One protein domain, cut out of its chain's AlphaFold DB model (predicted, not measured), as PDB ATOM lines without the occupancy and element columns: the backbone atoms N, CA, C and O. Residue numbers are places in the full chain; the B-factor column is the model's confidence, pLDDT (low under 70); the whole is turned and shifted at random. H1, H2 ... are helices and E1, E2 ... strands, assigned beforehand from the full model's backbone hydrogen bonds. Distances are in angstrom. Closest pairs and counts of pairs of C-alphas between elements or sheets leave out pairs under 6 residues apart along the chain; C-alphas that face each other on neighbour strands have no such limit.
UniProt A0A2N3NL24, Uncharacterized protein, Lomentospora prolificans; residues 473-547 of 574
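What this domain is: This is residues 473 to 547 of the 574 residues of an uncharacterized protein of Lomentospora prolificans (UniProt A0A2N3NL24). You are looking at a small twisted sheet of four strands with one helix, H1, packed along one face over its E1 edge, while towards the E3 edge two long links loop away and residues 519 to 524 stick out. It is a two-layer arrangement, with H1 covering E1 and reaching E2. The printed part has 75 residues, with one named helix and four named strands in the order H1, E1, E2, E3, E4; the sheet runs E1, E2, E4, E3 and is antiparallel throughout. The class is mixed, helices and strands, though under half of the residues are in named elements. The whole is compact, with a radius of gyration of the C-alphas of 12.8 A, and rounded, spanning 32 by 29 by 26 A.

How they stand to each other: Start with H1, residues 475 to 488, where every O i to N i+4 pair is within hydrogen-bond range. It is on the sheet at a height of 9.0 A, over E1, residues 497 to 501, and runs along the strands, at 21 degrees to E1 on the local plane. Their closest C-alphas, of Pro 475 and Tyr 500, are 7.0 A apart. Next find E2, residues 507 to 511, which forms an antiparallel hairpin with E1; look for N 498 and O 510 at 2.9 A. E3, residues 527 to 529, is an edge strand, like E1, and is apart from both E1 and E2. E4, residues 543 to 546, is antiparallel to both its neighbours: N 544 and O 509 of E2 are 2.9 A apart, and N 528 of E3 and O 545 are 3.1 A apart. E3 and E4 form a hairpin. From edge to edge the strands' lines turn by 77 degrees.

Where its parts are: Find C-alpha 475 at (-30.360, -35.596, -2.902); from there H1 runs 20.0 A to C-alpha 488 at (-26.772, -17.225, -10.048). E1 is 13.4 A long from 497 to 501, and E2 is 13.9 A from 507 to 511. E3 takes 6.7 A from 527 to 529. E4 takes 10.2 A from 543 to C-alpha 546 at (-39.730, -42.844, -13.651).

The domain as a whole: The two C-alphas farthest apart, of Asp 488 and Glu 524, are 34.5 A apart. The printed part has no cut. The link from H1 to E1 is short and that from E1 to E2 tight; those from E2 to E3, 15 residues, and E3 to E4, 13 residues, are long. Read the B-factor column: the mean pLDDT of the printed part is 72.0, and residues 516 to 539 and 546 to 547 are under 70.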
ATOM      1  N   SER A 473     -25.186 -34.934   2.425       72.06
ATOM      2  CA  SER A 473     -25.976 -36.150   2.629       72.06
ATOM      3  C   SER A 473     -27.332 -36.059   1.927       72.06
ATOM      4  O   SER A 473     -28.148 -35.190   2.231       72.06
ATOM      5  N   GLY A 474     -27.584 -36.991   1.006       75.12
ATOM      6  CA  GLY A 474     -28.860 -37.119   0.302       75.12
ATOM      7  C   GLY A 474     -29.044 -36.169  -0.894       75.12
ATOM      8  O   GLY A 474     -28.227 -35.277  -1.143       75.12
ATOM      9  N   PRO A 475     -30.112 -36.370  -1.687       81.19
ATOM     10  CA  PRO A 475     -30.360 -35.596  -2.902       81.19
ATOM     11  C   PRO A 475     -30.862 -34.169  -2.623       81.19
ATOM     12  O   PRO A 475     -30.571 -33.265  -3.402       81.19
ATOM     13  N   GLU A 476     -31.558 -33.923  -1.507       83.50
ATOM     14  CA  GLU A 476     -32.182 -32.619  -1.213       83.50
ATOM     15  C   GLU A 476     -31.206 -31.439  -1.135       83.50
ATOM     16  O   GLU A 476     -31.434 -30.436  -1.821       83.50
ATOM     17  N   PRO A 477     -30.111 -31.508  -0.349       82.88
ATOM     18  CA  PRO A 477     -29.194 -30.378  -0.243       82.88
ATOM     19  C   PRO A 477     -28.484 -30.115  -1.576       82.88
ATOM     20  O   PRO A 477     -28.294 -28.961  -1.956       82.88
ATOM     21  N   ARG A 478     -28.189 -31.182  -2.333       86.62
ATOM     22  CA  ARG A 478     -27.570 -31.115  -3.666       86.62
ATOM     23  C   ARG A 478     -28.489 -30.426  -4.673       86.62
ATOM     24  O   ARG A 478     -28.049 -29.538  -5.396       86.62
ATOM     25  N   ILE A 479     -29.775 -30.783  -4.684       87.81
ATOM     26  CA  ILE A 479     -30.784 -30.143  -5.540       87.81
ATOM     27  C   ILE A 479     -30.934 -28.668  -5.169       87.81
ATOM     28  O   ILE A 479     -30.957 -27.819  -6.056       87.81
ATOM     29  N   ARG A 480     -31.008 -28.338  -3.872       88.38
ATOM     30  CA  ARG A 480     -31.100 -26.943  -3.414       88.38
ATOM     31  C   ARG A 480     -29.897 -26.121  -3.877       88.38
ATOM     32  O   ARG A 480     -30.089 -25.021  -4.385       88.38
ATOM     33  N   TYR A 481     -28.691 -26.669  -3.747       87.44
ATOM     34  CA  TYR A 481     -27.469 -26.028  -4.226       87.44
ATOM     35  C   TYR A 481     -27.508 -25.790  -5.742       87.44
ATOM     36  O   TYR A 481     -27.261 -24.676  -6.191       87.44
ATOM     37  N   LEU A 482     -27.887 -26.800  -6.533       89.88
ATOM     38  CA  LEU A 482     -27.981 -26.668  -7.992       89.88
ATOM     39  C   LEU A 482     -29.031 -25.646  -8.439       89.88
ATOM     40  O   LEU A 482     -28.833 -24.987  -9.453       89.88
ATOM     41  N   ARG A 483     -30.128 -25.488  -7.692       91.56
ATOM     42  CA  ARG A 483     -31.127 -24.440  -7.958       91.56
ATOM     43  C   ARG A 483     -30.563 -23.046  -7.728       91.56
ATOM     44  O   ARG A 483     -30.756 -22.181  -8.573       91.56
ATOM     45  N   GLN A 484     -29.844 -22.850  -6.622       89.56
ATOM     46  CA  GLN A 484     -29.176 -21.578  -6.350       89.56
ATOM     47  C   GLN A 484     -28.135 -21.272  -7.430       89.56
ATOM     48  O   GLN A 484     -28.145 -20.190  -7.998       89.56
ATOM     49  N   LEU A 485     -27.311 -22.258  -7.791       88.25
ATOM     50  CA  LEU A 485     -26.315 -22.107  -8.849       88.25
ATOM     51  C   LEU A 485     -26.963 -21.752 -10.196       88.25
ATOM     52  O   LEU A 485     -26.477 -20.881 -10.909       88.25
ATOM     53  N   ALA A 486     -28.077 -22.400 -10.537       89.62
ATOM     54  CA  ALA A 486     -28.823 -22.096 -11.751       89.62
ATOM     55  C   ALA A 486     -29.389 -20.668 -11.743       89.62
ATOM     56  O   ALA A 486     -29.371 -20.009 -12.780       89.62
ATOM     57  N   GLN A 487     -29.844 -20.178 -10.587       89.50
ATOM     58  CA  GLN A 487     -30.277 -18.793 -10.417       89.50
ATOM     59  C   GLN A 487     -29.109 -17.813 -10.596       89.50
ATOM     60  O   GLN A 487     -29.240 -16.855 -11.352       89.50
ATOM     61  N   ASP A 488     -27.964 -18.080  -9.967       86.88
ATOM     62  CA  ASP A 488     -26.772 -17.225 -10.048       86.88
ATOM     63  C   ASP A 488     -26.209 -17.165 -11.482       86.88
ATOM     64  O   ASP A 488     -25.677 -16.143 -11.915       86.88
ATOM     65  N   MET A 489     -26.374 -18.249 -12.248       88.00
ATOM     66  CA  MET A 489     -26.003 -18.347 -13.663       88.00
ATOM     67  C   MET A 489     -27.093 -17.848 -14.632       88.00
ATOM     68  O   MET A 489     -26.892 -17.915 -15.845       88.00
ATOM     69  N   ASN A 490     -28.232 -17.350 -14.134       88.31
ATOM     70  CA  ASN A 490     -29.394 -16.928 -14.931       88.31
ATOM     71  C   ASN A 490     -29.915 -18.006 -15.908       88.31
ATOM     72  O   ASN A 490     -30.322 -17.705 -17.032       88.31
ATOM     73  N   LEU A 491     -29.911 -19.274 -15.488       89.69
ATOM     74  CA  LEU A 491     -30.431 -20.386 -16.286       89.69
ATOM     75  C   LEU A 491     -31.962 -20.456 -16.217       89.69
ATOM     76  O   LEU A 491     -32.580 -20.200 -15.184       89.69
ATOM     77  N   SER A 492     -32.578 -20.864 -17.326       86.94
ATOM     78  CA  SER A 492     -34.029 -21.031 -17.454       86.94
ATOM     79  C   SER A 492     -34.435 -22.506 -17.491       86.94
ATOM     80  O   SER A 492     -33.731 -23.337 -18.070       86.94
ATOM     81  N   ASN A 493     -35.612 -22.817 -16.930       84.31
ATOM     82  CA  ASN A 493     -36.249 -24.141 -17.012       84.31
ATOM     83  C   ASN A 493     -36.547 -24.581 -18.463       84.31
ATOM     84  O   ASN A 493     -36.897 -25.739 -18.664       84.31
ATOM     85  N   ALA A 494     -36.454 -23.682 -19.452       81.75
ATOM     86  CA  ALA A 494     -36.661 -24.014 -20.863       81.75
ATOM     87  C   ALA A 494     -35.630 -25.031 -21.384       81.75
ATOM     88  O   ALA A 494     -35.994 -25.943 -22.118       81.75
ATOM     89  N   ASP A 495     -34.374 -24.904 -20.943       85.31
ATOM     90  CA  ASP A 495     -33.247 -25.666 -21.497       85.31
ATOM     91  C   ASP A 495     -32.546 -26.554 -20.452       85.31
ATOM     92  O   ASP A 495     -31.651 -27.328 -20.789       85.31
ATOM     93  N   HIS A 496     -32.926 -26.454 -19.171       88.94
ATOM     94  CA  HIS A 496     -32.173 -27.060 -18.071       88.94
ATOM     95  C   HIS A 496     -33.066 -27.761 -17.044       88.94
ATOM     96  O   HIS A 496     -34.069 -27.221 -16.576       88.94
ATOM     97  N   VAL A 497     -32.633 -28.952 -16.618       89.75
ATOM     98  CA  VAL A 497     -33.242 -29.734 -15.531       89.75
ATOM     99  C   VAL A 497     -32.138 -30.315 -14.643       89.75
ATOM    100  O   VAL A 497     -31.027 -30.571 -15.105       89.75
ATOM    101  N   ILE A 498     -32.437 -30.580 -13.372       89.56
ATOM    102  CA  ILE A 498     -31.524 -31.289 -12.466       89.56
ATOM    103  C   ILE A 498     -31.810 -32.782 -12.571       89.56
ATOM    104  O   ILE A 498     -32.924 -33.197 -12.274       89.56
ATOM    105  N   ARG A 499     -30.810 -33.596 -12.924       89.50
ATOM    106  CA  ARG A 499     -30.888 -35.065 -12.871       89.50
ATOM    107  C   ARG A 499     -30.111 -35.584 -11.663       89.50
ATOM    108  O   ARG A 499     -28.949 -35.222 -11.490       89.50
ATOM    109  N   TYR A 500     -30.717 -36.451 -10.859       86.31
ATOM    110  CA  TYR A 500     -30.070 -37.067  -9.698       86.31
ATOM    111  C   TYR A 500     -30.468 -38.537  -9.545       86.31
ATOM    112  O   TYR A 500     -31.486 -38.969 -10.074       86.31
ATOM    113  N   LEU A 501     -29.647 -39.311  -8.832       84.06
ATOM    114  CA  LEU A 501     -29.987 -40.673  -8.417       84.06
ATOM    115  C   LEU A 501     -30.703 -40.615  -7.068       84.06
ATOM    116  O   LEU A 501     -30.214 -39.970  -6.136       84.06
ATOM    117  N   ASN A 502     -31.857 -41.264  -6.974       78.69
ATOM    118  CA  ASN A 502     -32.589 -41.400  -5.722       78.69
ATOM    119  C   ASN A 502     -31.994 -42.519  -4.842       78.69
ATOM    120  O   ASN A 502     -31.088 -43.244  -5.254       78.69
ATOM    121  N   GLU A 503     -32.522 -42.684  -3.629       73.69
ATOM    122  CA  GLU A 503     -32.062 -43.704  -2.666       73.69
ATOM    123  C   GLU A 503     -32.202 -45.144  -3.193       73.69
ATOM    124  O   GLU A 503     -31.506 -46.043  -2.733       73.69
ATOM    125  N   THR A 504     -33.058 -45.358  -4.199       75.62
ATOM    126  CA  THR A 504     -33.271 -46.655  -4.862       75.62
ATOM    127  C   THR A 504     -32.373 -46.876  -6.087       75.62
ATOM    128  O   THR A 504     -32.532 -47.873  -6.784       75.62
ATOM    129  N   GLY A 505     -31.453 -45.949  -6.381       76.38
ATOM    130  CA  GLY A 505     -30.542 -46.033  -7.529       76.38
ATOM    131  C   GLY A 505     -31.181 -45.706  -8.884       76.38
ATOM    132  O   GLY A 505     -30.571 -45.967  -9.918       76.38
ATOM    133  N   LYS A 506     -32.389 -45.129  -8.902       81.00
ATOM    134  CA  LYS A 506     -33.093 -44.709 -10.124       81.00
ATOM    135  C   LYS A 506     -32.900 -43.224 -10.385       81.00
ATOM    136  O   LYS A 506     -32.749 -42.436  -9.449       81.00
ATOM    137  N   TYR A 507     -32.917 -42.841 -11.658       84.00
ATOM    138  CA  TYR A 507     -32.826 -41.437 -12.039       84.00
ATOM    139  C   TYR A 507     -34.151 -40.714 -11.785       84.00
ATOM    140  O   TYR A 507     -35.215 -41.142 -12.226       84.00
ATOM    141  N   GLU A 508     -34.063 -39.579 -11.105       87.56
ATOM    142  CA  GLU A 508     -35.146 -38.619 -10.931       87.56
ATOM    143  C   GLU A 508     -34.714 -37.256 -11.474       87.56
ATOM    144  O   GLU A 508     -33.521 -36.931 -11.550       87.56
ATOM    145  N   TYR A 509     -35.704 -36.449 -11.844       88.12
ATOM    146  CA  TYR A 509     -35.483 -35.117 -12.390       88.12
ATOM    147  C   TYR A 509     -36.170 -34.060 -11.523       88.12
ATOM    148  O   TYR A 509     -37.255 -34.293 -10.990       88.12
ATOM    149  N   ALA A 510     -35.568 -32.880 -11.398       88.06
ATOM    150  CA  ALA A 510     -36.114 -31.750 -10.654       88.06
ATOM    151  C   ALA A 510     -35.960 -30.431 -11.422       88.06
ATOM    152  O   ALA A 510     -34.962 -30.197 -12.101       88.06
ATOM    153  N   SER A 511     -36.944 -29.541 -11.287       88.75
ATOM    154  CA  SER A 511     -36.913 -28.197 -11.880       88.75
ATOM    155  C   SER A 511     -35.837 -27.318 -11.226       88.75
ATOM    156  O   SER A 511     -35.703 -27.365  -9.991       88.75
ATOM    157  N   ILE A 512     -35.156 -26.471 -12.010       88.75
ATOM    158  CA  ILE A 512     -34.168 -25.505 -11.496       88.75
ATOM    159  C   ILE A 512     -34.822 -24.250 -10.897       88.75
ATOM    160  O   ILE A 512     -34.361 -23.761  -9.872       88.75
ATOM    161  N   ALA A 513     -35.952 -23.792 -11.444       85.06
ATOM    162  CA  ALA A 513     -36.735 -22.669 -10.916       85.06
ATOM    163  C   ALA A 513     -38.196 -23.080 -10.637       85.06
ATOM    164  O   ALA A 513     -38.655 -24.091 -11.183       85.06
ATOM    165  N   PRO A 514     -38.942 -22.354  -9.782       83.69
ATOM    166  CA  PRO A 514     -40.365 -22.606  -9.567       83.69
ATOM    167  C   PRO A 514     -41.161 -22.482 -10.873       83.69
ATOM    168  O   PRO A 514     -40.923 -21.573 -11.666       83.69
ATOM    169  N   MET A 515     -42.110 -23.385 -11.098       75.25
ATOM    170  CA  MET A 515     -42.986 -23.391 -12.267       75.25
ATOM    171  C   MET A 515     -44.442 -23.227 -11.855       75.25
ATOM    172  O   MET A 515     -44.891 -23.782 -10.850       75.25
ATOM    173  N   THR A 516     -45.200 -22.494 -12.662       69.31
ATOM    174  CA  THR A 516     -46.654 -22.425 -12.526       69.31
ATOM    175  C   THR A 516     -47.245 -23.686 -13.144       69.31
ATOM    176  O   THR A 516     -47.244 -23.849 -14.362       69.31
ATOM    177  N   VAL A 517     -47.718 -24.607 -12.307       60.41
ATOM    178  CA  VAL A 517     -48.361 -25.835 -12.787       60.41
ATOM    179  C   VAL A 517     -49.779 -25.487 -13.227       60.41
ATOM    180  O   VAL A 517     -50.660 -25.285 -12.390       60.41
ATOM    181  N   ALA A 518     -50.013 -25.400 -14.537       50.09
ATOM    182  CA  ALA A 518     -51.372 -25.418 -15.058       50.09
ATOM    183  C   ALA A 518     -51.990 -26.791 -14.744       50.09
ATOM    184  O   ALA A 518     -51.363 -27.831 -14.939       50.09
ATOM    185  N   SER A 519     -53.196 -26.780 -14.179       41.06
ATOM    186  CA  SER A 519     -53.919 -27.965 -13.717       41.06
ATOM    187  C   SER A 519     -53.925 -29.096 -14.760       41.06
ATOM    188  O   SER A 519     -54.365 -28.887 -15.885       41.06
ATOM    189  N   ARG A 520     -53.443 -30.281 -14.351       44.97
ATOM    190  CA  ARG A 520     -53.620 -31.621 -14.955       44.97
ATOM    191  C   ARG A 520     -53.730 -31.678 -16.491       44.97
ATOM    192  O   ARG A 520     -54.833 -31.709 -17.027       44.97
ATOM    193  N   SER A 521     -52.612 -31.909 -17.180       37.69
ATOM    194  CA  SER A 521     -52.636 -32.660 -18.444       37.69
ATOM    195  C   SER A 521     -52.172 -34.093 -18.179       37.69
ATOM    196  O   SER A 521     -51.002 -34.320 -17.870       37.69
ATOM    197  N   ASN A 522     -53.093 -35.056 -18.284       39.06
ATOM    198  CA  ASN A 522     -52.756 -36.465 -18.480       39.06
ATOM    199  C   ASN A 522     -51.961 -36.567 -19.788       39.06
ATOM    200  O   ASN A 522     -52.562 -36.602 -20.855       39.06
ATOM    201  N   ASN A 523     -50.632 -36.572 -19.713       38.56
ATOM    202  CA  ASN A 523     -49.798 -36.912 -20.857       38.56
ATOM    203  C   ASN A 523     -49.345 -38.364 -20.724       38.56
ATOM    204  O   ASN A 523     -48.848 -38.778 -19.680       38.56
ATOM    205  N   GLU A 524     -49.517 -39.107 -21.814       41.16
ATOM    206  CA  GLU A 524     -49.216 -40.531 -22.027       41.16
ATOM    207  C   GLU A 524     -47.714 -40.895 -21.945       41.16
ATOM    208  O   GLU A 524     -47.283 -41.904 -22.491       41.16
ATOM    209  N   PHE A 525     -46.897 -40.114 -21.236       42.53
ATOM    210  CA  PHE A 525     -45.465 -40.363 -21.062       42.53
ATOM    211  C   PHE A 525     -45.141 -40.601 -19.581       42.53
ATOM    212  O   PHE A 525     -44.960 -39.652 -18.826       42.53
ATOM    213  N   SER A 526     -45.148 -41.880 -19.191       42.88
ATOM    214  CA  SER A 526     -44.348 -42.609 -18.172       42.88
ATOM    215  C   SER A 526     -43.721 -41.933 -16.920       42.88
ATOM    216  O   SER A 526     -42.928 -42.589 -16.240       42.88
ATOM    217  N   TYR A 527     -44.080 -40.708 -16.515       46.06
ATOM    218  CA  TYR A 527     -43.512 -40.031 -15.336       46.06
ATOM    219  C   TYR A 527     -44.588 -39.476 -14.389       46.06
ATOM    220  O   TYR A 527     -45.464 -38.717 -14.797       46.06
ATOM    221  N   LEU A 528     -44.503 -39.808 -13.094       52.91
ATOM    222  CA  LEU A 528     -45.382 -39.251 -12.055       52.91
ATOM    223  C   LEU A 528     -44.798 -37.955 -11.472       52.91
ATOM    224  O   LEU A 528     -43.604 -37.871 -11.168       52.91
ATOM    225  N   HIS A 529     -45.661 -36.960 -11.250       53.53
ATOM    226  CA  HIS A 529     -45.323 -35.740 -10.517       53.53
ATOM    227  C   HIS A 529     -45.428 -35.968  -9.006       53.53
ATOM    228  O   HIS A 529     -46.524 -36.185  -8.485       53.53
ATOM    229  N   ARG A 530     -44.319 -35.841  -8.266       46.78
ATOM    230  CA  ARG A 530     -44.378 -35.736  -6.798       46.78
ATOM    231  C   ARG A 530     -44.507 -34.265  -6.412       46.78
ATOM    232  O   ARG A 530     -43.523 -33.530  -6.400       46.78
ATOM    233  N   ILE A 531     -45.737 -33.837  -6.139       50.53
ATOM    234  CA  ILE A 531     -46.043 -32.488  -5.648       50.53
ATOM    235  C   ILE A 531     -45.691 -32.438  -4.155       50.53
ATOM    236  O   ILE A 531     -46.096 -33.315  -3.390       50.53
ATOM    237  N   CYS A 532     -44.913 -31.440  -3.732       40.28
ATOM    238  CA  CYS A 532     -44.664 -31.199  -2.310       40.28
ATOM    239  C   CYS A 532     -45.995 -30.772  -1.644       40.28
ATOM    240  O   CYS A 532     -46.620 -29.849  -2.162       40.28
ATOM    241  N   PRO A 533     -46.460 -31.383  -0.533       39.84
ATOM    242  CA  PRO A 533     -47.847 -31.221  -0.064       39.84
ATOM    243  C   PRO A 533     -48.222 -29.836   0.493       39.84
ATOM    244  O   PRO A 533     -49.333 -29.673   0.988       39.84
ATOM    245  N   SER A 534     -47.323 -28.849   0.479       43.91
ATOM    246  CA  SER A 534     -47.435 -27.653   1.323       43.91
ATOM    247  C   SER A 534     -47.732 -26.332   0.611       43.91
ATOM    248  O   SER A 534     -47.641 -25.286   1.248       43.91
ATOM    249  N   ALA A 535     -48.147 -26.314  -0.656       40.00
ATOM    250  CA  ALA A 535     -48.647 -25.072  -1.243       40.00
ATOM    251  C   ALA A 535     -49.814 -25.335  -2.196       40.00
ATOM    252  O   ALA A 535     -49.731 -26.161  -3.096       40.00
ATOM    253  N   GLN A 536     -50.922 -24.627  -1.991       43.94
ATOM    254  CA  GLN A 536     -51.989 -24.483  -2.976       43.94
ATOM    255  C   GLN A 536     -51.799 -23.116  -3.651       43.94
ATOM    256  O   GLN A 536     -51.794 -22.094  -2.972       43.94
ATOM    257  N   GLY A 537     -51.615 -23.095  -4.978       54.88
ATOM    258  CA  GLY A 537     -51.821 -21.897  -5.811       54.88
ATOM    259  C   GLY A 537     -50.618 -21.013  -6.191       54.88
ATOM    260  O   GLY A 537     -50.834 -20.011  -6.863       54.88
ATOM    261  N   GLY A 538     -49.375 -21.348  -5.823       57.25
ATOM    262  CA  GLY A 538     -48.170 -20.580  -6.204       57.25
ATOM    263  C   GLY A 538     -47.245 -21.299  -7.202       57.25
ATOM    264  O   GLY A 538     -47.404 -22.501  -7.413       57.25
ATOM    265  N   PRO A 539     -46.259 -20.609  -7.811       66.56
ATOM    266  CA  PRO A 539     -45.205 -21.271  -8.575       66.56
ATOM    267  C   PRO A 539     -44.401 -22.197  -7.648       66.56
ATOM    268  O   PRO A 539     -43.960 -21.793  -6.573       66.56
ATOM    269  N   MET A 540     -44.232 -23.458  -8.047       76.31
ATOM    270  CA  MET A 540     -43.634 -24.510  -7.218       76.31
ATOM    271  C   MET A 540     -42.563 -25.279  -7.977       76.31
ATOM    272  O   MET A 540     -42.594 -25.398  -9.199       76.31
ATOM    273  N   HIS A 541     -41.614 -25.849  -7.244       82.25
ATOM    274  CA  HIS A 541     -40.656 -26.765  -7.842       82.25
ATOM    275  C   HIS A 541     -41.295 -28.126  -8.138       82.25
ATOM    276  O   HIS A 541     -41.941 -28.713  -7.271       82.25
ATOM    277  N   ILE A 542     -41.053 -28.651  -9.340       82.12
ATOM    278  CA  ILE A 542     -41.580 -29.941  -9.805       82.12
ATOM    279  C   ILE A 542     -40.484 -31.010  -9.744       82.12
ATOM    280  O   ILE A 542     -39.296 -30.711  -9.910       82.12
ATOM    281  N   ARG A 543     -40.899 -32.261  -9.511       80.19
ATOM    282  CA  ARG A 543     -40.081 -33.463  -9.694       80.19
ATOM    283  C   ARG A 543     -40.765 -34.458 -10.609       80.19
ATOM    284  O   ARG A 543     -41.983 -34.617 -10.526       80.19
ATOM    285  N   TRP A 544     -39.967 -35.142 -11.415       81.62
ATOM    286  CA  TRP A 544     -40.402 -36.214 -12.302       81.62
ATOM    287  C   TRP A 544     -39.722 -37.516 -11.883       81.62
ATOM    288  O   TRP A 544     -38.498 -37.558 -11.734       81.62
ATOM    289  N   ILE A 545     -40.528 -38.559 -11.673       74.62
ATOM    290  CA  ILE A 545     -40.087 -39.886 -11.229       74.62
ATOM    291  C   ILE A 545     -40.463 -40.902 -12.305       74.62
ATOM    292  O   ILE A 545     -41.598 -40.894 -12.782       74.62
ATOM    293  N   GLU A 546     -39.519 -41.762 -12.684       62.28
ATOM    294  CA  GLU A 546     -39.730 -42.844 -13.651       62.28
ATOM    295  C   GLU A 546     -40.699 -43.900 -13.095       62.28
ATOM    296  O   GLU A 546     -40.485 -44.456 -12.012       62.28
ATOM    297  N   ILE A 547     -41.785 -44.173 -13.826       56.25
ATOM    298  CA  ILE A 547     -42.719 -45.251 -13.492       56.25
ATOM    299  C   ILE A 547     -42.072 -46.565 -13.928       56.25
ATOM    300  O   ILE A 547     -41.950 -46.837 -15.119       56.25
TER     301      ILE A 547